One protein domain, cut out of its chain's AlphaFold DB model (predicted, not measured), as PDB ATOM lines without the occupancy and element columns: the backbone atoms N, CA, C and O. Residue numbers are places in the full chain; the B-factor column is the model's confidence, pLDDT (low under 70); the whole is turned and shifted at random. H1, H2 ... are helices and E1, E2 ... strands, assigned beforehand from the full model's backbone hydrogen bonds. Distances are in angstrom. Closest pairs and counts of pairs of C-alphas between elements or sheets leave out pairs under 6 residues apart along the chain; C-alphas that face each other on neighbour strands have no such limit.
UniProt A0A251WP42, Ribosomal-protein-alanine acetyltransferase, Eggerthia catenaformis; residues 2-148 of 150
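This is residues 2 to 148 of the 150 residues of the protein "Ribosomal-protein-alanine acetyltransferase" of Eggerthia catenaformis (UniProt A0A251WP42). A strongly twisted sheet of seven strands runs through the middle of the domain, with the short helix H1 over one face and the short helices H3 and H6 over the other. The long helix H2 lies off the sheet at one end of the longest axis; E5, E6 and the small H5 lie toward the other end. The printed part has 147 residues, in the order H1 E1 H2 E2 H3 E3 H4 E4 E5 H5 E6 H6 E7. The sheet is mixed, in the order E2 E1 E7 E3 E4 E5 E6, and the class is mixed, helices and strands. The whole is compact, with a radius of gyration of the C-alphas of 15.7 A and spans of 40 by 35 by 26 A.

H1, residues 2 to 7, is on the sheet at a height of 8.1 A; its closest C-alphas to E7, residues 142 to 147, are Ala 3 and Val 144, 5.9 A apart. E1, residues 12 to 17, is antiparallel to E7, with 166 degrees between their directions; N 14 and O 145 are 2.9 A apart and N 145 and O 14 are 2.8 A apart, both within hydrogen-bond range. H2, residues 31 to 49, only just touches H1, with 3 pairs of C-alphas within 8 A, made by its residues 44 to 48 alone; the closest are Leu 4 and Leu 48, 6.7 A. E2, residues 54 to 57, is parallel to E1, with N 56 and O 15 2.8 A apart; E1, H2, E2 form a strand-helix-strand unit, two parallel neighbour strands with a helix between, and its crossover is right-handed. H3, residues 63 to 68, and H6, residues 126 to 132, are on the face opposite H1: three layers, helices on both faces of the sheet. E2, H3 and E3, residues 72 to 78, form a split unit, with E1 and E7 between its strands; its crossover is right-handed. E3 is antiparallel to E7, with N 74 and O 144 2.8 A apart, and to E4, residues 88 to 96, with N 75 and O 91 2.8 A apart. E4 bends by 53 degrees at residue 93 and forms a hairpin with E5, residues 100 to 104, with N 104 and O 92 2.8 A apart. E6, residues 122 to 125, is antiparallel to E5, with N 101 and O 124 2.8 A apart. H4, residues 80 to 83, is not on the sheet; H5, residues 116 to 119, is only just not on it, with 4 pairs of C-alphas within 10 A. Each O i to N i+4 pair is within hydrogen-bond range in H1, H2, H3 and H6; H4 and H5 are too short for one.

H1 begins at C-alpha 2, (43.471, -57.049, 17.747). H2 is 27.0 A long, E4 22.3 A, E3 19.2 A, E1 16.9 A and E7 16.6 A, which ends at C-alpha 147, (54.709, -52.923, 10.195).

The farthest C-alphas, Asp 32 and Glu 98, are 46.3 A apart. The printed part has no cut, and the links E1 to H2 and E5 to H5 are long. The mean pLDDT of the printed part is 87.1; residues 79 to 86 and 108 to 119 are under 70.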
ATOM      1  N   LEU A   2      43.012 -58.051  18.731       95.50
ATOM      2  CA  LEU A   2      43.471 -57.049  17.747       95.50
ATOM      3  C   LEU A   2      44.787 -57.407  17.030       95.50
ATOM      4  O   LEU A   2      44.848 -57.347  15.807       95.50
ATOM      5  N   ALA A   3      45.813 -57.837  17.772       97.44
ATOM      6  CA  ALA A   3      47.096 -58.235  17.184       97.44
ATOM      7  C   ALA A   3      46.953 -59.406  16.193       97.44
ATOM      8  O   ALA A   3      47.462 -59.340  15.079       97.44
ATOM      9  N   LEU A   4      46.189 -60.437  16.569       97.88
ATOM     10  CA  LEU A   4      45.885 -61.589  15.714       97.88
ATOM     11  C   LEU A   4      45.099 -61.183  14.467       97.88
ATOM     12  O   LEU A   4      45.377 -61.662  13.372       97.88
ATOM     13  N   ALA A   5      44.136 -60.273  14.615       97.44
ATOM     14  CA  ALA A   5      43.362 -59.761  13.492       97.44
ATOM     15  C   ALA A   5      44.248 -59.028  12.470       97.44
ATOM     16  O   ALA A   5      44.036 -59.184  11.267       97.44
ATOM     17  N   ALA A   6      45.231 -58.252  12.929       97.38
ATOM     18  CA  ALA A   6      46.197 -57.599  12.051       97.38
ATOM     19  C   ALA A   6      47.155 -58.610  11.398       97.38
ATOM     20  O   ALA A   6      47.369 -58.554  10.192       97.38
ATOM     21  N   TRP A   7      47.657 -59.585  12.158       97.94
ATOM     22  CA  TRP A   7      48.533 -60.639  11.634       97.94
ATOM     23  C   TRP A   7      47.850 -61.472  10.541       97.94
ATOM     24  O   TRP A   7      48.409 -61.664   9.466       97.94
ATOM     25  N   ARG A   8      46.584 -61.860  10.744       97.31
ATOM     26  CA  ARG A   8      45.758 -62.555   9.736       97.31
ATOM     27  C   ARG A   8      45.559 -61.755   8.444       97.31
ATOM     28  O   ARG A   8      45.218 -62.337   7.423       97.31
ATOM     29  N   ARG A   9      45.741 -60.432   8.485       96.56
ATOM     30  CA  ARG A   9      45.681 -59.539   7.314       96.56
ATOM     31  C   ARG A   9      47.044 -59.351   6.635       96.56
ATOM     32  O   ARG A   9      47.138 -58.550   5.716       96.56
ATOM     33  N   GLY A  10      48.080 -60.068   7.075       96.88
ATOM     34  CA  GLY A  10      49.411 -60.074   6.461       96.88
ATOM     35  C   GLY A  10      50.398 -59.065   7.046       96.88
ATOM     36  O   GLY A  10      51.545 -59.027   6.614       96.88
ATOM     37  N   PHE A  11      50.005 -58.261   8.037       97.88
ATOM     38  CA  PHE A  11      50.942 -57.344   8.687       97.88
ATOM     39  C   PHE A  11      51.959 -58.111   9.533       97.88
ATOM     40  O   PHE A  11      51.625 -59.098  10.198       97.88
ATOM     41  N   ARG A  12      53.185 -57.587   9.616       97.94
ATOM     42  CA  ARG A  12      54.119 -57.988  10.672       97.94
ATOM     43  C   ARG A  12      53.721 -57.260  11.953       97.94
ATOM     44  O   ARG A  12      53.618 -56.034  11.971       97.94
ATOM     45  N   VAL A  13      53.466 -58.011  13.022       98.31
ATOM     46  CA  VAL A  13      52.835 -57.474  14.237       98.31
ATOM     47  C   VAL A  13      53.701 -57.705  15.462       98.31
ATOM     48  O   VAL A  13      54.199 -58.806  15.689       98.31
ATOM     49  N   LYS A  14      53.806 -56.669  16.295       98.25
ATOM     50  CA  LYS A  14      54.363 -56.751  17.644       98.25
ATOM     51  C   LYS A  14      53.321 -56.350  18.680       98.25
ATOM     52  O   LYS A  14      52.791 -55.244  18.641       98.25
ATOM     53  N   LEU A  15      53.063 -57.224  19.640       97.75
ATOM     54  CA  LEU A  15      52.186 -56.994  20.780       97.75
ATOM     55  C   LEU A  15      53.017 -56.636  22.017       97.75
ATOM     56  O   LEU A  15      53.831 -57.432  22.481       97.75
ATOM     57  N   VAL A  16      52.792 -55.452  22.585       97.50
ATOM     58  CA  VAL A  16      53.415 -55.008  23.840       97.50
ATOM     59  C   VAL A  16      52.356 -54.927  24.931       97.50
ATOM     60  O   VAL A  16      51.353 -54.236  24.766       97.50
ATOM     61  N   LEU A  17      52.579 -55.604  26.057       95.75
ATOM     62  CA  LEU A  17      51.647 -55.639  27.189       95.75
ATOM     63  C   LEU A  17      52.374 -55.448  28.521       95.75
ATOM     64  O   LEU A  17      53.406 -56.072  28.759       95.75
ATOM     65  N   SER A  18      51.815 -54.653  29.434       94.50
ATOM     66  CA  SER A  18      52.400 -54.465  30.771       94.50
ATOM     67  C   SER A  18      51.992 -55.524  31.795       94.50
ATOM     68  O   SER A  18      52.634 -55.624  32.835       94.50
ATOM     69  N   ALA A  19      50.926 -56.280  31.531       89.12
ATOM     70  CA  ALA A  19      50.370 -57.272  32.448       89.12
ATOM     71  C   ALA A  19      49.976 -58.556  31.708       89.12
ATOM     72  O   ALA A  19      49.797 -58.541  30.487       89.12
ATOM     73  N   SER A  20      49.862 -59.653  32.456       83.69
ATOM     74  CA  SER A  20      49.401 -60.968  31.999       83.69
ATOM     75  C   SER A  20      47.945 -61.233  32.386       83.69
ATOM     76  O   SER A  20      47.402 -60.581  33.278       83.69
ATOM     77  N   GLY A  21      47.357 -62.245  31.750       85.62
ATOM     78  CA  GLY A  21      46.006 -62.709  32.031       85.62
ATOM     79  C   GLY A  21      44.910 -61.913  31.316       85.62
ATOM     80  O   GLY A  21      45.203 -60.997  30.535       85.62
ATOM     81  N   PRO A  22      43.641 -62.269  31.578       84.12
ATOM     82  CA  PRO A  22      42.508 -61.688  30.883       84.12
ATOM     83  C   PRO A  22      42.399 -60.192  31.163       84.12
ATOM     84  O   PRO A  22      42.275 -59.742  32.305       84.12
ATOM     85  N   LEU A  23      42.443 -59.408  30.091       85.75
ATOM     86  CA  LEU A  23      42.350 -57.958  30.164       85.75
ATOM     87  C   LEU A  23      40.886 -57.533  30.380       85.75
ATOM     88  O   LEU A  23      39.953 -58.229  29.983       85.75
ATOM     89  N   PHE A  24      40.683 -56.355  30.976       84.38
ATOM     90  CA  PHE A  24      39.378 -55.678  31.090       84.38
ATOM     91  C   PHE A  24      38.334 -56.302  32.039       84.38
ATOM     92  O   PHE A  24      37.210 -55.801  32.105       84.38
ATOM     93  N   LEU A  25      38.686 -57.318  32.836       82.50
ATOM     94  CA  LEU A  25      37.741 -57.946  33.775       82.50
ATOM     95  C   LEU A  25      37.246 -57.008  34.892       82.50
ATOM     96  O   LEU A  25      36.122 -57.170  35.364       82.50
ATOM     97  N   ASP A  26      38.042 -56.010  35.292       76.31
ATOM     98  CA  ASP A  26      37.719 -55.083  36.392       76.31
ATOM     99  C   ASP A  26      36.409 -54.299  36.179       76.31
ATOM    100  O   ASP A  26      35.782 -53.851  37.140       76.31
ATOM    101  N   GLY A  27      36.000 -54.095  34.922       74.81
ATOM    102  CA  GLY A  27      34.774 -53.373  34.569       74.81
ATOM    103  C   GLY A  27      33.516 -54.245  34.538       74.81
ATOM    104  O   GLY A  27      32.408 -53.718  34.430       74.81
ATOM    105  N   VAL A  28      33.662 -55.568  34.623       81.81
ATOM    106  CA  VAL A  28      32.574 -56.526  34.398       81.81
ATOM    107  C   VAL A  28      32.029 -56.981  35.748       81.81
ATOM    108  O   VAL A  28      32.768 -57.481  36.588       81.81
ATOM    109  N   ARG A  29      30.726 -56.795  35.985       83.00
ATOM    110  CA  ARG A  29      30.081 -57.161  37.266       83.00
ATOM    111  C   ARG A  29      29.405 -58.529  37.259       83.00
ATOM    112  O   ARG A  29      29.193 -59.094  38.320       83.00
ATOM    113  N   ASN A  30      29.034 -59.028  36.084       89.81
ATOM    114  CA  ASN A  30      28.354 -60.309  35.928       89.81
ATOM    115  C   ASN A  30      29.403 -61.426  35.769       89.81
ATOM    116  O   ASN A  30      30.294 -61.307  34.926       89.81
ATOM    117  N   GLU A  31      29.306 -62.475  36.585       88.44
ATOM    118  CA  GLU A  31      30.284 -63.571  36.601       88.44
ATOM    119  C   GLU A  31      30.240 -64.433  35.333       88.44
ATOM    120  O   GLU A  31      31.303 -64.789  34.826       88.44
ATOM    121  N   ASP A  32      29.069 -64.666  34.736       89.94
ATOM    122  CA  ASP A  32      28.955 -65.391  33.461       89.94
ATOM    123  C   ASP A  32      29.694 -64.646  32.343       89.94
ATOM    124  O   ASP A  32      30.466 -65.227  31.581       89.94
ATOM    125  N   LYS A  33      29.546 -63.315  32.289       87.75
ATOM    126  CA  LYS A  33      30.299 -62.470  31.349       87.75
ATOM    127  C   LYS A  33      31.805 -62.556  31.591       87.75
ATOM    128  O   LYS A  33      32.563 -62.581  30.624       87.75
ATOM    129  N   LYS A  34      32.254 -62.607  32.850       90.25
ATOM    130  CA  LYS A  34      33.679 -62.806  33.154       90.25
ATOM    131  C   LYS A  34      34.157 -64.172  32.682       90.25
ATOM    132  O   LYS A  34      35.235 -64.233  32.106       90.25
ATOM    133  N   ALA A  35      33.383 -65.234  32.903       90.44
ATOM    134  CA  ALA A  35      33.736 -66.581  32.463       90.44
ATOM    135  C   ALA A  35      33.922 -66.635  30.939       90.44
ATOM    136  O   ALA A  35      34.965 -67.086  30.474       90.44
ATOM    137  N   VAL A  36      32.990 -66.054  30.175       92.19
ATOM    138  CA  VAL A  36      33.114 -65.940  28.711       92.19
ATOM    139  C   VAL A  36      34.361 -65.149  28.311       92.19
ATOM    140  O   VAL A  36      35.101 -65.569  27.428       92.19
ATOM    141  N   MET A  37      34.644 -64.020  28.967       91.38
ATOM    142  CA  MET A  37      35.844 -63.230  28.665       91.38
ATOM    143  C   MET A  37      37.152 -63.967  28.973       91.38
ATOM    144  O   MET A  37      38.140 -63.730  28.283       91.38
ATOM    145  N   ARG A  38      37.179 -64.829  30.000       92.94
ATOM    146  CA  ARG A  38      38.346 -65.673  30.300       92.94
ATOM    147  C   ARG A  38      38.548 -66.729  29.221       92.94
ATOM    148  O   ARG A  38      39.653 -66.816  28.710       92.94
ATOM    149  N   LEU A  39      37.481 -67.413  28.813       93.62
ATOM    150  CA  LEU A  39      37.539 -68.406  27.740       93.62
ATOM    151  C   LEU A  39      38.051 -67.785  26.430       93.62
ATOM    152  O   LEU A  39      39.045 -68.225  25.876       93.62
ATOM    153  N   VAL A  40      37.459 -66.664  26.003       93.38
ATOM    154  CA  VAL A  40      37.910 -65.944  24.797       93.38
ATOM    155  C   VAL A  40      39.360 -65.451  24.929       93.38
ATOM    156  O   VAL A  40      40.081 -65.333  23.939       93.38
ATOM    157  N   HIS A  41      39.799 -65.105  26.141       93.44
ATOM    158  CA  HIS A  41      41.190 -64.734  26.377       93.44
ATOM    159  C   HIS A  41      42.138 -65.922  26.199       93.44
ATOM    160  O   HIS A  41      43.176 -65.741  25.567       93.44
ATOM    161  N   GLU A  42      41.782 -67.084  26.741       94.50
ATOM    162  CA  GLU A  42      42.540 -68.331  26.608       94.50
ATOM    163  C   GLU A  42      42.669 -68.722  25.131       94.50
ATOM    164  O   GLU A  42      43.795 -68.847  24.653       94.50
ATOM    165  N   ASP A  43      41.565 -68.714  24.375       95.81
ATOM    166  CA  ASP A  43      41.574 -68.966  22.926       95.81
ATOM    167  C   ASP A  43      42.537 -68.017  22.185       95.81
ATOM    168  O   ASP A  43      43.333 -68.422  21.338       95.81
ATOM    169  N   PHE A  44      42.520 -66.718  22.518       95.75
ATOM    170  CA  PHE A  44      43.453 -65.761  21.914       95.75
ATOM    171  C   PHE A  44      44.909 -65.979  22.322       95.75
ATOM    172  O   PHE A  44      45.793 -65.589  21.561       95.75
ATOM    173  N   CYS A  45      45.172 -66.504  23.515       95.25
ATOM    174  CA  CYS A  45      46.524 -66.844  23.939       95.25
ATOM    175  C   CYS A  45      47.049 -68.040  23.143       95.25
ATOM    176  O   CYS A  45      48.140 -67.941  22.591       95.25
ATOM    177  N   GLU A  46      46.247 -69.092  22.984       96.56
ATOM    178  CA  GLU A  46      46.606 -70.254  22.164       96.56
ATOM    179  C   GLU A  46      46.879 -69.857  20.705       96.56
ATOM    180  O   GLU A  46      47.905 -70.221  20.127       96.56
ATOM    181  N   GLU A  47      46.012 -69.028  20.117       97.38
ATOM    182  CA  GLU A  47      46.222 -68.508  18.764       97.38
ATOM    183  C   GLU A  47      47.481 -67.636  18.653       97.38
ATOM    184  O   GLU A  47      48.149 -67.656  17.618       97.38
ATOM    185  N   LEU A  48      47.806 -66.842  19.681       96.81
ATOM    186  CA  LEU A  48      49.019 -66.017  19.697       96.81
ATOM    187  C   LEU A  48      50.275 -66.882  19.730       96.81
ATOM    188  O   LEU A  48      51.218 -66.580  18.996       96.81
ATOM    189  N   ASP A  49      50.269 -67.947  20.524       96.00
ATOM    190  CA  ASP A  49      51.394 -68.874  20.649       96.00
ATOM    191  C   ASP A  49      51.621 -69.678  19.359       96.00
ATOM    192  O   ASP A  49      52.759 -69.996  19.019       96.00
ATOM    193  N   ALA A  50      50.559 -69.924  18.587       97.12
ATOM    194  CA  ALA A  50      50.625 -70.530  17.257       97.12
ATOM    195  C   ALA A  50      50.891 -69.526  16.110       97.12
ATOM    196  O   ALA A  50      50.929 -69.921  14.942       97.12
ATOM    197  N   SER A  51      51.055 -68.230  16.402       97.25
ATOM    198  CA  SER A  51      51.210 -67.170  15.393       97.25
ATOM    199  C   SER A  51      52.639 -66.627  15.287       97.25
ATOM    200  O   SER A  51      53.480 -66.828  16.158       97.25
ATOM    201  N   GLY A  52      52.902 -65.845  14.234       96.88
ATOM    202  CA  GLY A  52      54.152 -65.087  14.075       96.88
ATOM    203  C   GLY A  52      54.187 -63.735  14.805       96.88
ATOM    204  O   GLY A  52      55.041 -62.903  14.500       96.88
ATOM    205  N   VAL A  53      53.240 -63.453  15.708       98.06
ATOM    206  CA  VAL A  53      53.169 -62.168  16.422       98.06
ATOM    207  C   VAL A  53      54.296 -62.069  17.457       98.06
ATOM    208  O   VAL A  53      54.375 -62.874  18.381       98.06
ATOM    209  N   GLU A  54      55.136 -61.031  17.378       97.31
ATOM    210  CA  GLU A  54      56.173 -60.784  18.390       97.31
ATOM    211  C   GLU A  54      55.525 -60.300  19.696       97.31
ATOM    212  O   GLU A  54      54.963 -59.206  19.749       97.31
ATOM    213  N   GLN A  55      55.632 -61.069  20.777       96.44
ATOM    214  CA  GLN A  55      55.071 -60.706  22.080       96.44
ATOM    215  C   GLN A  55      56.155 -60.123  23.004       96.44
ATOM    216  O   GLN A  55      57.187 -60.744  23.244       96.44
ATOM    217  N   LYS A  56      55.925 -58.933  23.576       95.62
ATOM    218  CA  LYS A  56      56.828 -58.290  24.546       95.62
ATOM    219  C   LYS A  56      56.080 -57.866  25.805       95.62
ATOM    220  O   LYS A  56      55.100 -57.124  25.748       95.62
ATOM    221  N   ARG A  57      56.613 -58.238  26.971       94.31
ATOM    222  CA  ARG A  57      56.150 -57.703  28.258       94.31
ATOM    223  C   ARG A  57      56.915 -56.433  28.618       94.31
ATOM    224  O   ARG A  57      58.137 -56.455  28.738       94.31
ATOM    225  N   SER A  58      56.215 -55.309  28.760       93.44
ATOM    226  CA  SER A  58      56.825 -54.055  29.207       93.44
ATOM    227  C   SER A  58      55.800 -53.043  29.709       93.44
ATOM    228  O   SER A  58      54.735 -52.870  29.124       93.44
ATOM    229  N   ALA A  59      56.161 -52.310  30.763       88.19
ATOM    230  CA  ALA A  59      55.422 -51.132  31.211       88.19
ATOM    231  C   ALA A  59      55.685 -49.887  30.337       88.19
ATOM    232  O   ALA A  59      54.949 -48.902  30.418       88.19
ATOM    233  N   ARG A  60      56.733 -49.902  29.503       90.25
ATOM    234  CA  ARG A  60      57.050 -48.819  28.563       90.25
ATOM    235  C   ARG A  60      56.692 -49.253  27.146       90.25
ATOM    236  O   ARG A  60      56.970 -50.380  26.749       90.25
ATOM    237  N   LEU A  61      56.073 -48.346  26.394       92.81
ATOM    238  CA  LEU A  61      55.670 -48.609  25.009       92.81
ATOM    239  C   LEU A  61      56.752 -48.206  23.990       92.81
ATOM    240  O   LEU A  61      56.689 -48.643  22.846       92.81
ATOM    241  N   ASP A  62      57.756 -47.419  24.400       93.62
ATOM    242  CA  ASP A  62      58.868 -46.927  23.567       93.62
ATOM    243  C   ASP A  62      58.414 -46.423  22.181       93.62
ATOM    244  O   ASP A  62      59.016 -46.755  21.159       93.62
ATOM    245  N   ILE A  63      57.335 -45.630  22.159       96.00
ATOM    246  CA  ILE A  63      56.684 -45.110  20.946       96.00
ATOM    247  C   ILE A  63      57.668 -44.483  19.944       96.00
ATOM    248  O   ILE A  63      57.615 -44.882  18.777       96.00
ATOM    249  N   PRO A  64      58.626 -43.621  20.351       96.06
ATOM    250  CA  PRO A  64      59.554 -42.997  19.402       96.06
ATOM    251  C   PRO A  64      60.386 -44.035  18.650       96.06
ATOM    252  O   PRO A  64      60.591 -43.947  17.443       96.06
ATOM    253  N   ARG A  65      60.816 -45.088  19.356       96.00
ATOM    254  CA  ARG A  65      61.604 -46.174  18.773       96.00
ATOM    255  C   ARG A  65      60.782 -47.031  17.814       96.00
ATOM    256  O   ARG A  65      61.348 -47.562  16.862       96.00
ATOM    257  N   GLN A  66      59.487 -47.219  18.077       96.56
ATOM    258  CA  GLN A  66      58.619 -47.963  17.162       96.56
ATOM    259  C   GLN A  66      58.393 -47.174  15.870       96.56
ATOM    260  O   GLN A  66      58.584 -47.734  14.793       96.56
ATOM    261  N   LEU A  67      58.097 -45.875  15.980       96.75
ATOM    262  CA  LEU A  67      57.935 -44.976  14.832       96.75
ATOM    263  C   LEU A  67      59.217 -44.899  13.991       96.75
ATOM    264  O   LEU A  67      59.169 -45.091  12.781       96.75
ATOM    265  N   ALA A  68      60.382 -44.738  14.629       96.19
ATOM    266  CA  ALA A  68      61.679 -44.691  13.945       96.19
ATOM    267  C   ALA A  68      62.022 -45.979  13.167       96.19
ATOM    268  O   ALA A  68      62.879 -45.967  12.290       96.19
ATOM    269  N   ARG A  69      61.364 -47.100  13.482       95.56
ATOM    270  CA  ARG A  69      61.506 -48.386  12.778       95.56
ATOM    271  C   ARG A  69      60.436 -48.603  11.700       95.56
ATOM    272  O   ARG A  69      60.274 -49.731  11.243       95.56
ATOM    273  N   GLY A  70      59.683 -47.563  11.343       96.06
ATOM    274  CA  GLY A  70      58.562 -47.644  10.403       96.06
ATOM    275  C   GLY A  70      57.330 -48.350  10.973       96.06
ATOM    276  O   GLY A  70      56.471 -48.793  10.216       96.06
ATOM    277  N   GLY A  71      57.254 -48.510  12.297       97.25
ATOM    278  CA  GLY A  71      56.100 -49.101  12.958       97.25
ATOM    279  C   GLY A  71      54.961 -48.098  13.116       97.25
ATOM    280  O   GLY A  71      55.200 -46.914  13.332       97.25
ATOM    281  N   GLN A  72      53.729 -48.594  13.078       97.25
ATOM    282  CA  GLN A  72      52.489 -47.853  13.302       97.25
ATOM    283  C   GLN A  72      51.867 -48.307  14.636       97.25
ATOM    284  O   GLN A  72      51.265 -49.385  14.696       97.25
ATOM    285  N   PRO A  73      52.063 -47.559  15.741       97.88
ATOM    286  CA  PRO A  73      51.606 -47.966  17.066       97.88
ATOM    287  C   PRO A  73      50.109 -47.715  17.259       97.88
ATOM    288  O   PRO A  73      49.680 -46.572  17.397       97.88
ATOM    289  N   LEU A  74      49.322 -48.784  17.370       97.56
ATOM    290  CA  LEU A  74      47.985 -48.735  17.957       97.56
ATOM    291  C   LEU A  74      48.124 -48.838  19.473       97.56
ATOM    292  O   LEU A  74      48.642 -49.833  19.980       97.56
ATOM    293  N   VAL A  75      47.680 -47.821  20.204       96.50
ATOM    294  CA  VAL A  75      47.851 -47.717  21.655       96.50
ATOM    295  C   VAL A  75      46.497 -47.721  22.341       96.50
ATOM    296  O   VAL A  75      45.592 -46.974  21.973       96.50
ATOM    297  N   LEU A  76      46.382 -48.555  23.372       94.31
ATOM    298  CA  LEU A  76      45.234 -48.551  24.262       94.31
ATOM    299  C   LEU A  76      45.295 -47.315  25.162       94.31
ATOM    300  O   LEU A  76      46.255 -47.135  25.917       94.31
ATOM    301  N   ILE A  77      44.237 -46.513  25.133       90.38
ATOM    302  CA  ILE A  77      44.066 -45.350  25.995       90.38
ATOM    303  C   ILE A  77      42.769 -45.444  26.804       90.38
ATOM    304  O   ILE A  77      41.802 -46.113  26.438       90.38
ATOM    305  N   SER A  78      42.737 -44.742  27.931       85.12
ATOM    306  CA  SER A  78      41.503 -44.416  28.630       85.12
ATOM    307  C   SER A  78      40.922 -43.137  28.030       85.12
ATOM    308  O   SER A  78      41.406 -42.036  28.294       85.12
ATOM    309  N   SER A  79      39.852 -43.267  27.248       68.94
ATOM    310  CA  SER A  79      39.148 -42.136  26.637       68.94
ATOM    311  C   SER A  79      38.220 -41.400  27.612       68.94
ATOM    312  O   SER A  79      37.425 -40.571  27.182       68.94
ATOM    313  N   TYR A  80      38.292 -41.652  28.928       60.38
ATOM    314  CA  TYR A  80      37.342 -41.087  29.898       60.38
ATOM    315  C   TYR A  80      37.269 -39.553  29.842       60.38
ATOM    316  O   TYR A  80      36.193 -38.977  29.988       60.38
ATOM    317  N   ARG A  81      38.391 -38.878  29.562       50.66
ATOM    318  CA  ARG A  81      38.414 -37.418  29.367       50.66
ATOM    319  C   ARG A  81      37.832 -36.958  28.024       50.66
ATOM    320  O   ARG A  81      37.361 -35.832  27.948       50.66
ATOM    321  N   LEU A  82      37.869 -37.809  27.000       55.44
ATOM    322  CA  LEU A  82      37.481 -37.498  25.620       55.44
ATOM    323  C   LEU A  82      36.011 -37.829  25.330       55.44
ATOM    324  O   LEU A  82      35.342 -37.064  24.640       55.44
ATOM    325  N   THR A  83      35.512 -38.946  25.867       55.16
ATOM    326  CA  THR A  83      34.189 -39.505  25.541       55.16
ATOM    327  C   THR A  83      33.324 -39.786  26.771       55.16
ATOM    328  O   THR A  83      32.203 -40.262  26.638       55.16
ATOM    329  N   ARG A  84      33.829 -39.536  27.995       58.59
ATOM    330  CA  ARG A  84      33.191 -39.906  29.284       58.59
ATOM    331  C   ARG A  84      32.842 -41.399  29.424       58.59
ATOM    332  O   ARG A  84      32.275 -41.804  30.441       58.59
ATOM    333  N   SER A  85      33.240 -42.229  28.462       63.34
ATOM    334  CA  SER A  85      33.103 -43.679  28.490       63.34
ATOM    335  C   SER A  85      34.287 -44.312  29.220       63.34
ATOM    336  O   SER A  85      35.419 -43.835  29.150       63.34
ATOM    337  N   LYS A  86      34.023 -45.403  29.946       68.12
ATOM    338  CA  LYS A  86      35.056 -46.232  30.595       68.12
ATOM    339  C   LYS A  86      35.478 -47.421  29.723       68.12
ATOM    340  O   LYS A  86      36.178 -48.306  30.212       68.12
ATOM    341  N   ALA A  87      35.019 -47.468  28.473       76.00
ATOM    342  CA  ALA A  87      35.388 -48.516  27.534       76.00
ATOM    343  C   ALA A  87      36.871 -48.397  27.125       76.00
ATOM    344  O   ALA A  87      37.406 -47.285  27.084       76.00
ATOM    345  N   PRO A  88      37.555 -49.523  26.858       83.69
ATOM    346  CA  PRO A  88      38.886 -49.500  26.258       83.69
ATOM    347  C   PRO A  88      38.825 -48.874  24.865       83.69
ATOM    348  O   PRO A  88      37.977 -49.263  24.066       83.69
ATOM    349  N   HIS A  89      39.736 -47.940  24.581       88.69
ATOM    350  CA  HIS A  89      39.783 -47.226  23.307       88.69
ATOM    351  C   HIS A  89      41.158 -47.338  22.656       88.69
ATOM    352  O   HIS A  89      42.170 -47.231  23.350       88.69
ATOM    353  N   TRP A  90      41.206 -47.561  21.345       92.50
ATOM    354  CA  TRP A  90      42.458 -47.717  20.602       92.50
ATOM    355  C   TRP A  90      42.648 -46.546  19.648       92.50
ATOM    356  O   TRP A  90      41.801 -46.293  18.801       92.50
ATOM    357  N   VAL A  91      43.793 -45.878  19.762       92.50
ATOM    358  CA  VAL A  91      44.192 -44.775  18.876       92.50
ATOM    359  C   VAL A  91      45.486 -45.123  18.160       92.50
ATOM    360  O   VAL A  91      46.305 -45.885  18.679       92.50
ATOM    361  N   LEU A  92      45.692 -44.555  16.978       95.19
ATOM    362  CA  LEU A  92      46.963 -44.642  16.270       95.19
ATOM    363  C   LEU A  92      47.863 -43.485  16.707       95.19
ATOM    364  O   LEU A  92      47.427 -42.340  16.721       95.19
ATOM    365  N   VAL A  93      49.126 -43.760  17.023       95.94
ATOM    366  CA  VAL A  93      50.127 -42.697  17.156       95.94
ATOM    367  C   VAL A  93      50.744 -42.438  15.787       95.94
ATOM    368  O   VAL A  93      51.376 -43.328  15.222       95.94
ATOM    369  N   THR A  94      50.566 -41.232  15.255       94.75
ATOM    370  CA  THR A  94      51.058 -40.854  13.922       94.75
ATOM    371  C   THR A  94      52.410 -40.153  13.971       94.75
ATOM    372  O   THR A  94      53.192 -40.266  13.029       94.75
ATOM    373  N   HIS A  95      52.713 -39.448  15.065       95.31
ATOM    374  CA  HIS A  95      53.974 -38.732  15.230       95.31
ATOM    375  C   HIS A  95      54.360 -38.558  16.705       95.31
ATOM    376  O   HIS A  95      53.526 -38.699  17.604       95.31
ATOM    377  N   TYR A  96      55.636 -38.269  16.948       95.94
ATOM    378  CA  TYR A  96      56.202 -38.020  18.270       95.94
ATOM    379  C   TYR A  96      57.392 -37.072  18.125       95.94
ATOM    380  O   TYR A  96      58.341 -37.412  17.416       95.94
ATOM    381  N   ASP A  97      57.366 -35.946  18.828       95.56
ATOM    382  CA  ASP A  97      58.467 -34.983  18.877       95.56
ATOM    383  C   ASP A  97      58.787 -34.568  20.326       95.56
ATOM    384  O   ASP A  97      58.420 -35.260  21.282       95.56
ATOM    385  N   GLU A  98      59.549 -33.488  20.498       94.56
ATOM    386  CA  GLU A  98      59.986 -33.003  21.811       94.56
ATOM    387  C   GLU A  98      58.821 -32.506  22.676       94.56
ATOM    388  O   GLU A  98      58.834 -32.704  23.894       94.56
ATOM    389  N   ASP A  99      57.773 -31.966  22.060       94.00
ATOM    390  CA  ASP A  99      56.680 -31.295  22.760       94.00
ATOM    391  C   ASP A  99      55.438 -32.192  22.883       94.00
ATOM    392  O   ASP A  99      54.756 -32.205  23.920       94.00
ATOM    393  N   PHE A 100      55.157 -32.991  21.849       95.56
ATOM    394  CA  PHE A 100      53.880 -33.669  21.675       95.56
ATOM    395  C   PHE A 100      53.980 -35.115  21.171       95.56
ATOM    396  O   PHE A 100      54.913 -35.561  20.501       95.56
ATOM    397  N   VAL A 101      52.915 -35.852  21.475       95.00
ATOM    398  CA  VAL A 101      52.536 -37.108  20.830       95.00
ATOM    399  C   VAL A 101      51.296 -36.828  19.993       95.00
ATOM    400  O   VAL A 101      50.322 -36.277  20.502       95.00
ATOM    401  N   TYR A 102      51.309 -37.214  18.722       93.69
ATOM    402  CA  TYR A 102      50.201 -36.959  17.804       93.69
ATOM    403  C   TYR A 102      49.371 -38.217  17.629       93.69
ATOM    404  O   TYR A 102      49.892 -39.275  17.264       93.69
ATOM    405  N   LEU A 103      48.075 -38.096  17.899       92.00
ATOM    406  CA  LEU A 103      47.133 -39.204  17.868       92.00
ATOM    407  C   LEU A 103      46.171 -39.063  16.691       92.00
ATOM    408  O   LEU A 103      45.741 -37.967  16.341       92.00
ATOM    409  N   HIS A 104      45.787 -40.193  16.119       89.62
ATOM    410  CA  HIS A 104      44.637 -40.309  15.244       89.62
ATOM    411  C   HIS A 104      43.604 -41.218  15.909       89.62
ATOM    412  O   HIS A 104      43.900 -42.366  16.258       89.62
ATOM    413  N   ASP A 105      42.409 -40.673  16.111       84.69
ATOM    414  CA  ASP A 105      41.283 -41.380  16.708       84.69
ATOM    415  C   ASP A 105      40.349 -41.882  15.593       84.69
ATOM    416  O   ASP A 105      39.839 -41.052  14.833       84.69
ATOM    417  N   PRO A 106      40.138 -43.207  15.451       78.62
ATOM    418  CA  PRO A 106      39.229 -43.744  14.441       78.62
ATOM    419  C   PRO A 106      37.749 -43.482  14.762       78.62
ATOM    420  O   PRO A 106      36.925 -43.516  13.847       78.62
ATOM    421  N   ASP A 107      37.399 -43.210  16.026       72.44
ATOM    422  CA  ASP A 107      36.025 -42.904  16.422       72.44
ATOM    423  C   ASP A 107      35.740 -41.416  16.191       72.44
ATOM    424  O   ASP A 107      35.967 -40.544  17.036       72.44
ATOM    425  N   VAL A 108      35.196 -41.119  15.011       56.56
ATOM    426  CA  VAL A 108      34.587 -39.821  14.716       56.56
ATOM    427  C   VAL A 108      33.288 -39.743  15.517       56.56
ATOM    428  O   VAL A 108      32.253 -40.255  15.098       56.56
ATOM    429  N   ASP A 109      33.325 -39.143  16.709       55.97
ATOM    430  CA  ASP A 109      32.106 -38.894  17.481       55.97
ATOM    431  C   ASP A 109      31.249 -37.842  16.751       55.97
ATOM    432  O   ASP A 109      31.348 -36.634  16.989       55.97
ATOM    433  N   HIS A 110      30.404 -38.317  15.833       48.12
ATOM    434  CA  HIS A 110      29.473 -37.512  15.043       48.12
ATOM    435  C   HIS A 110      28.492 -36.711  15.917       48.12
ATOM    436  O   HIS A 110      27.869 -35.770  15.429       48.12
ATOM    437  N   SER A 111      28.360 -37.042  17.210       48.09
ATOM    438  CA  SER A 111      27.461 -36.351  18.138       48.09
ATOM    439  C   SER A 111      27.997 -35.001  18.642       48.09
ATOM    440  O   SER A 111      27.215 -34.164  19.093       48.09
ATOM    441  N   GLN A 112      29.309 -34.744  18.534       51.28
ATOM    442  CA  GLN A 112      29.961 -33.546  19.087       51.28
ATOM    443  C   GLN A 112      30.311 -32.461  18.053       51.28
ATOM    444  O   GLN A 112      31.073 -31.556  18.380       51.28
ATOM    445  N   HIS A 113      29.771 -32.505  16.828       48.34
ATOM    446  CA  HIS A 113      30.166 -31.590  15.737       48.34
ATOM    447  C   HIS A 113      31.683 -31.599  15.443       48.34
ATOM    448  O   HIS A 113      32.225 -30.605  14.966       48.34
ATOM    449  N   ARG A 114      32.386 -32.708  15.723       48.50
ATOM    450  CA  ARG A 114      33.799 -32.857  15.342       48.50
ATOM    451  C   ARG A 114      33.881 -33.178  13.858       48.50
ATOM    452  O   ARG A 114      33.257 -34.135  13.395       48.50
ATOM    453  N   GLN A 115      34.627 -32.376  13.110       51.31
ATOM    454  CA  GLN A 115      34.902 -32.665  11.711       51.31
ATOM    455  C   GLN A 115      35.957 -33.779  11.613       51.31
ATOM    456  O   GLN A 115      36.797 -33.906  12.500       51.31
ATOM    457  N   PRO A 116      35.982 -34.581  10.533       52.69
ATOM    458  CA  PRO A 116      36.993 -35.629  10.340       52.69
ATOM    459  C   PRO A 116      38.451 -35.137  10.423       52.69
ATOM    460  O   PRO A 116      39.342 -35.918  10.754       52.69
ATOM    461  N   LEU A 117      38.690 -33.852  10.137       55.72
ATOM    462  CA  LEU A 117      39.986 -33.181  10.293       55.72
ATOM    463  C   LEU A 117      40.373 -32.967  11.766       55.72
ATOM    464  O   LEU A 117      41.553 -33.026  12.088       55.72
ATOM    465  N   ASP A 118      39.401 -32.818  12.669       56.06
ATOM    466  CA  ASP A 118      39.632 -32.620  14.109       56.06
ATOM    467  C   ASP A 118      40.069 -33.917  14.822       56.06
ATOM    468  O   ASP A 118      40.487 -33.890  15.980       56.06
ATOM    469  N   CYS A 119      39.969 -35.065  14.140       58.75
ATOM    470  CA  CYS A 119      40.338 -36.394  14.642       58.75
ATOM    471  C   CYS A 119      41.693 -36.888  14.107       58.75
ATOM    472  O   CYS A 119      42.124 -38.006  14.410       58.75
ATOM    473  N   GLN A 120      42.374 -36.079  13.293       70.38
ATOM    474  CA  GLN A 120      43.673 -36.390  12.705       70.38
ATOM    475  C   GLN A 120      44.753 -35.537  13.364       70.38
ATOM    476  O   GLN A 120      44.602 -34.327  13.484       70.38
ATOM    477  N   HIS A 121      45.857 -36.168  13.773       73.88
ATOM    478  CA  HIS A 121      47.002 -35.473  14.368       73.88
ATOM    479  C   HIS A 121      46.646 -34.621  15.596       73.88
ATOM    480  O   HIS A 121      47.141 -33.508  15.747       73.88
ATOM    481  N   ILE A 122      45.831 -35.157  16.507       84.38
ATOM    482  CA  ILE A 122      45.519 -34.504  17.780       84.38
ATOM    483  C   ILE A 122      46.808 -34.449  18.618       84.38
ATOM    484  O   ILE A 122      47.291 -35.514  19.025       84.38
ATOM    485  N   PRO A 123      47.370 -33.258  18.897       90.12
ATOM    486  CA  PRO A 123      48.552 -33.150  19.735       90.12
ATOM    487  C   PRO A 123      48.157 -33.345  21.199       90.12
ATOM    488  O   PRO A 123      47.260 -32.682  21.725       90.12
ATOM    489  N   VAL A 124      48.853 -34.245  21.884       90.56
ATOM    490  CA  VAL A 124      48.770 -34.397  23.337       90.56
ATOM    491  C   VAL A 124      50.161 -34.271  23.933       90.56
ATOM    492  O   VAL A 124      51.136 -34.757  23.366       90.56
ATOM    493  N   SER A 125      50.282 -33.616  25.086       93.25
ATOM    494  CA  SER A 125      51.581 -33.535  25.758       93.25
ATOM    495  C   SER A 125      52.042 -34.922  26.209       93.25
ATOM    496  O   SER A 125      51.223 -35.790  26.530       93.25
ATOM    497  N   HIS A 126      53.356 -35.122  26.326       94.19
ATOM    498  CA  HIS A 126      53.935 -36.378  26.831       94.19
ATOM    499  C   HIS A 126      53.341 -36.814  28.173       94.19
ATOM    500  O   HIS A 126      53.054 -37.992  28.387       94.19
ATOM    501  N   ALA A 127      53.111 -35.857  29.076       92.81
ATOM    502  CA  ALA A 127      52.532 -36.120  30.389       92.81
ATOM    503  C   ALA A 127      51.066 -36.574  30.305       92.81
ATOM    504  O   ALA A 127      50.634 -37.418  31.092       92.81
ATOM    505  N   GLU A 128      50.297 -36.018  29.368       90.88
ATOM    506  CA  GLU A 128      48.906 -36.408  29.157       90.88
ATOM    507  C   GLU A 128      48.812 -37.773  28.472       90.88
ATOM    508  O   GLU A 128      48.049 -38.629  28.924       90.88
ATOM    509  N   PHE A 129      49.668 -38.029  27.480       92.31
ATOM    510  CA  PHE A 129      49.795 -39.341  26.854       92.31
ATOM    511  C   PHE A 129      50.162 -40.430  27.873       92.31
ATOM    512  O   PHE A 129      49.522 -41.480  27.935       92.31
ATOM    513  N   ASP A 130      51.142 -40.173  28.742       91.69
ATOM    514  CA  ASP A 130      51.555 -41.116  29.785       91.69
ATOM    515  C   ASP A 130      50.410 -41.452  30.761       91.69
ATOM    516  O   ASP A 130      50.263 -42.601  31.199       91.69
ATOM    517  N   LYS A 131      49.561 -40.471  31.086       89.75
ATOM    518  CA  LYS A 131      48.362 -40.688  31.906       89.75
ATOM    519  C   LYS A 131      47.311 -41.491  31.154       89.75
ATOM    520  O   LYS A 131      46.831 -42.488  31.690       89.75
ATOM    521  N   MET A 132      46.961 -41.078  29.936       89.75
ATOM    522  CA  MET A 132      45.864 -41.684  29.185       89.75
ATOM    523  C   MET A 132      46.195 -43.099  28.707       89.75
ATOM    524  O   MET A 132      45.297 -43.929  28.640       89.75
ATOM    525  N   SER A 133      47.469 -43.426  28.463       92.19
ATOM    526  CA  SER A 133      47.891 -44.769  28.043       92.19
ATOM    527  C   SER A 133      47.782 -45.824  29.155       92.19
ATOM    528  O   SER A 133      48.133 -46.982  28.935       92.19
ATOM    529  N   ARG A 134      47.386 -45.438  30.378       91.38
ATOM    530  CA  ARG A 134      47.144 -46.339  31.514       91.38
ATOM    531  C   ARG A 134      45.649 -46.612  31.625       91.38
ATOM    532  O   ARG A 134      44.874 -45.734  31.995       91.38
ATOM    533  N   PHE A 135      45.255 -47.848  31.364       87.69
ATOM    534  CA  PHE A 135      43.863 -48.266  31.403       87.69
ATOM    535  C   PHE A 135      43.512 -48.999  32.707       87.69
ATOM    536  O   PHE A 135      44.235 -49.890  33.155       87.69
ATOM    537  N   GLY A 136      42.359 -48.664  33.292       83.31
ATOM    538  CA  GLY A 136      41.797 -49.375  34.445       83.31
ATOM    539  C   GLY A 136      42.587 -49.224  35.754       83.31
ATOM    540  O   GLY A 136      43.541 -48.452  35.857       83.31
ATOM    541  N   ARG A 137      42.171 -49.967  36.790       81.31
ATOM    542  CA  ARG A 137      42.777 -49.897  38.136       81.31
ATOM    543  C   ARG A 137      44.189 -50.478  38.165       81.31
ATOM    544  O   ARG A 137      45.042 -49.956  38.875       81.31
ATOM    545  N   SER A 138      44.439 -51.504  37.354       83.38
ATOM    546  CA  SER A 138      45.751 -52.133  37.182       83.38
ATOM    547  C   SER A 138      46.753 -51.279  36.394       83.38
ATOM    548  O   SER A 138      47.909 -51.672  36.267       83.38
ATOM    549  N   LYS A 139      46.336 -50.106  35.880       88.12
ATOM    550  CA  LYS A 139      47.150 -49.222  35.027       88.12
ATOM    551  C   LYS A 139      47.755 -49.974  33.834       88.12
ATOM    552  O   LYS A 139      48.912 -49.751  33.474       88.12
ATOM    553  N   LEU A 140      46.958 -50.858  33.233       91.56
ATOM    554  CA  LEU A 140      47.323 -51.651  32.067       91.56
ATOM    555  C   LEU A 140      47.816 -50.742  30.939       91.56
ATOM    556  O   LEU A 140      47.151 -49.771  30.585       91.56
ATOM    557  N   ARG A 141      48.948 -51.102  30.343       95.12
ATOM    558  CA  ARG A 141      49.428 -50.531  29.087       95.12
ATOM    559  C   ARG A 141      49.459 -51.617  28.035       95.12
ATOM    560  O   ARG A 141      49.947 -52.719  28.292       95.12
ATOM    561  N   ALA A 142      48.950 -51.284  26.860       96.25
ATOM    562  CA  ALA A 142      48.932 -52.178  25.722       96.25
ATOM    563  C   ALA A 142      49.200 -51.396  24.437       96.25
ATOM    564  O   ALA A 142      48.680 -50.294  24.258       96.25
ATOM    565  N   ALA A 143      49.998 -51.983  23.551       97.81
ATOM    566  CA  ALA A 143      50.168 -51.501  22.193       97.81
ATOM    567  C   ALA A 143      50.248 -52.667  21.205       97.81
ATOM    568  O   ALA A 143      50.819 -53.715  21.510       97.81
ATOM    569  N   VAL A 144      49.702 -52.461  20.013       98.12
ATOM    570  CA  VAL A 144      49.883 -53.321  18.845       98.12
ATOM    571  C   VAL A 144      50.629 -52.493  17.811       98.12
ATOM    572  O   VAL A 144      50.112 -51.491  17.328       98.12
ATOM    573  N   ILE A 145      51.861 -52.870  17.504       98.38
ATOM    574  CA  ILE A 145      52.681 -52.184  16.510       98.38
ATOM    575  C   ILE A 145      52.545 -52.943  15.203       98.38
ATOM    576  O   ILE A 145      52.870 -54.133  15.147       98.38
ATOM    577  N   LEU A 146      52.061 -52.254  14.176       98.19
ATOM    578  CA  LEU A 146      51.985 -52.788  12.826       98.19
ATOM    579  C   LEU A 146      53.216 -52.355  12.045       98.19
ATOM    580  O   LEU A 146      53.683 -51.230  12.185       98.19
ATOM    581  N   PHE A 147      53.725 -53.243  11.213       97.38
ATOM    582  CA  PHE A 147      54.709 -52.923  10.195       97.38
ATOM    583  C   PHE A 147      54.163 -53.410   8.861       97.38
ATOM    584  O   PHE A 147      53.405 -54.388   8.830       97.38
ATOM    585  N   ASN A 148      54.552 -52.739   7.777       91.88
ATOM    586  CA  ASN A 148      54.182 -53.190   6.445       91.88
ATOM    587  C   ASN A 148      54.576 -54.667   6.252       91.88
ATOM    588  O   ASN A 148      55.606 -55.092   6.796       91.88
TER     589      ASN A 148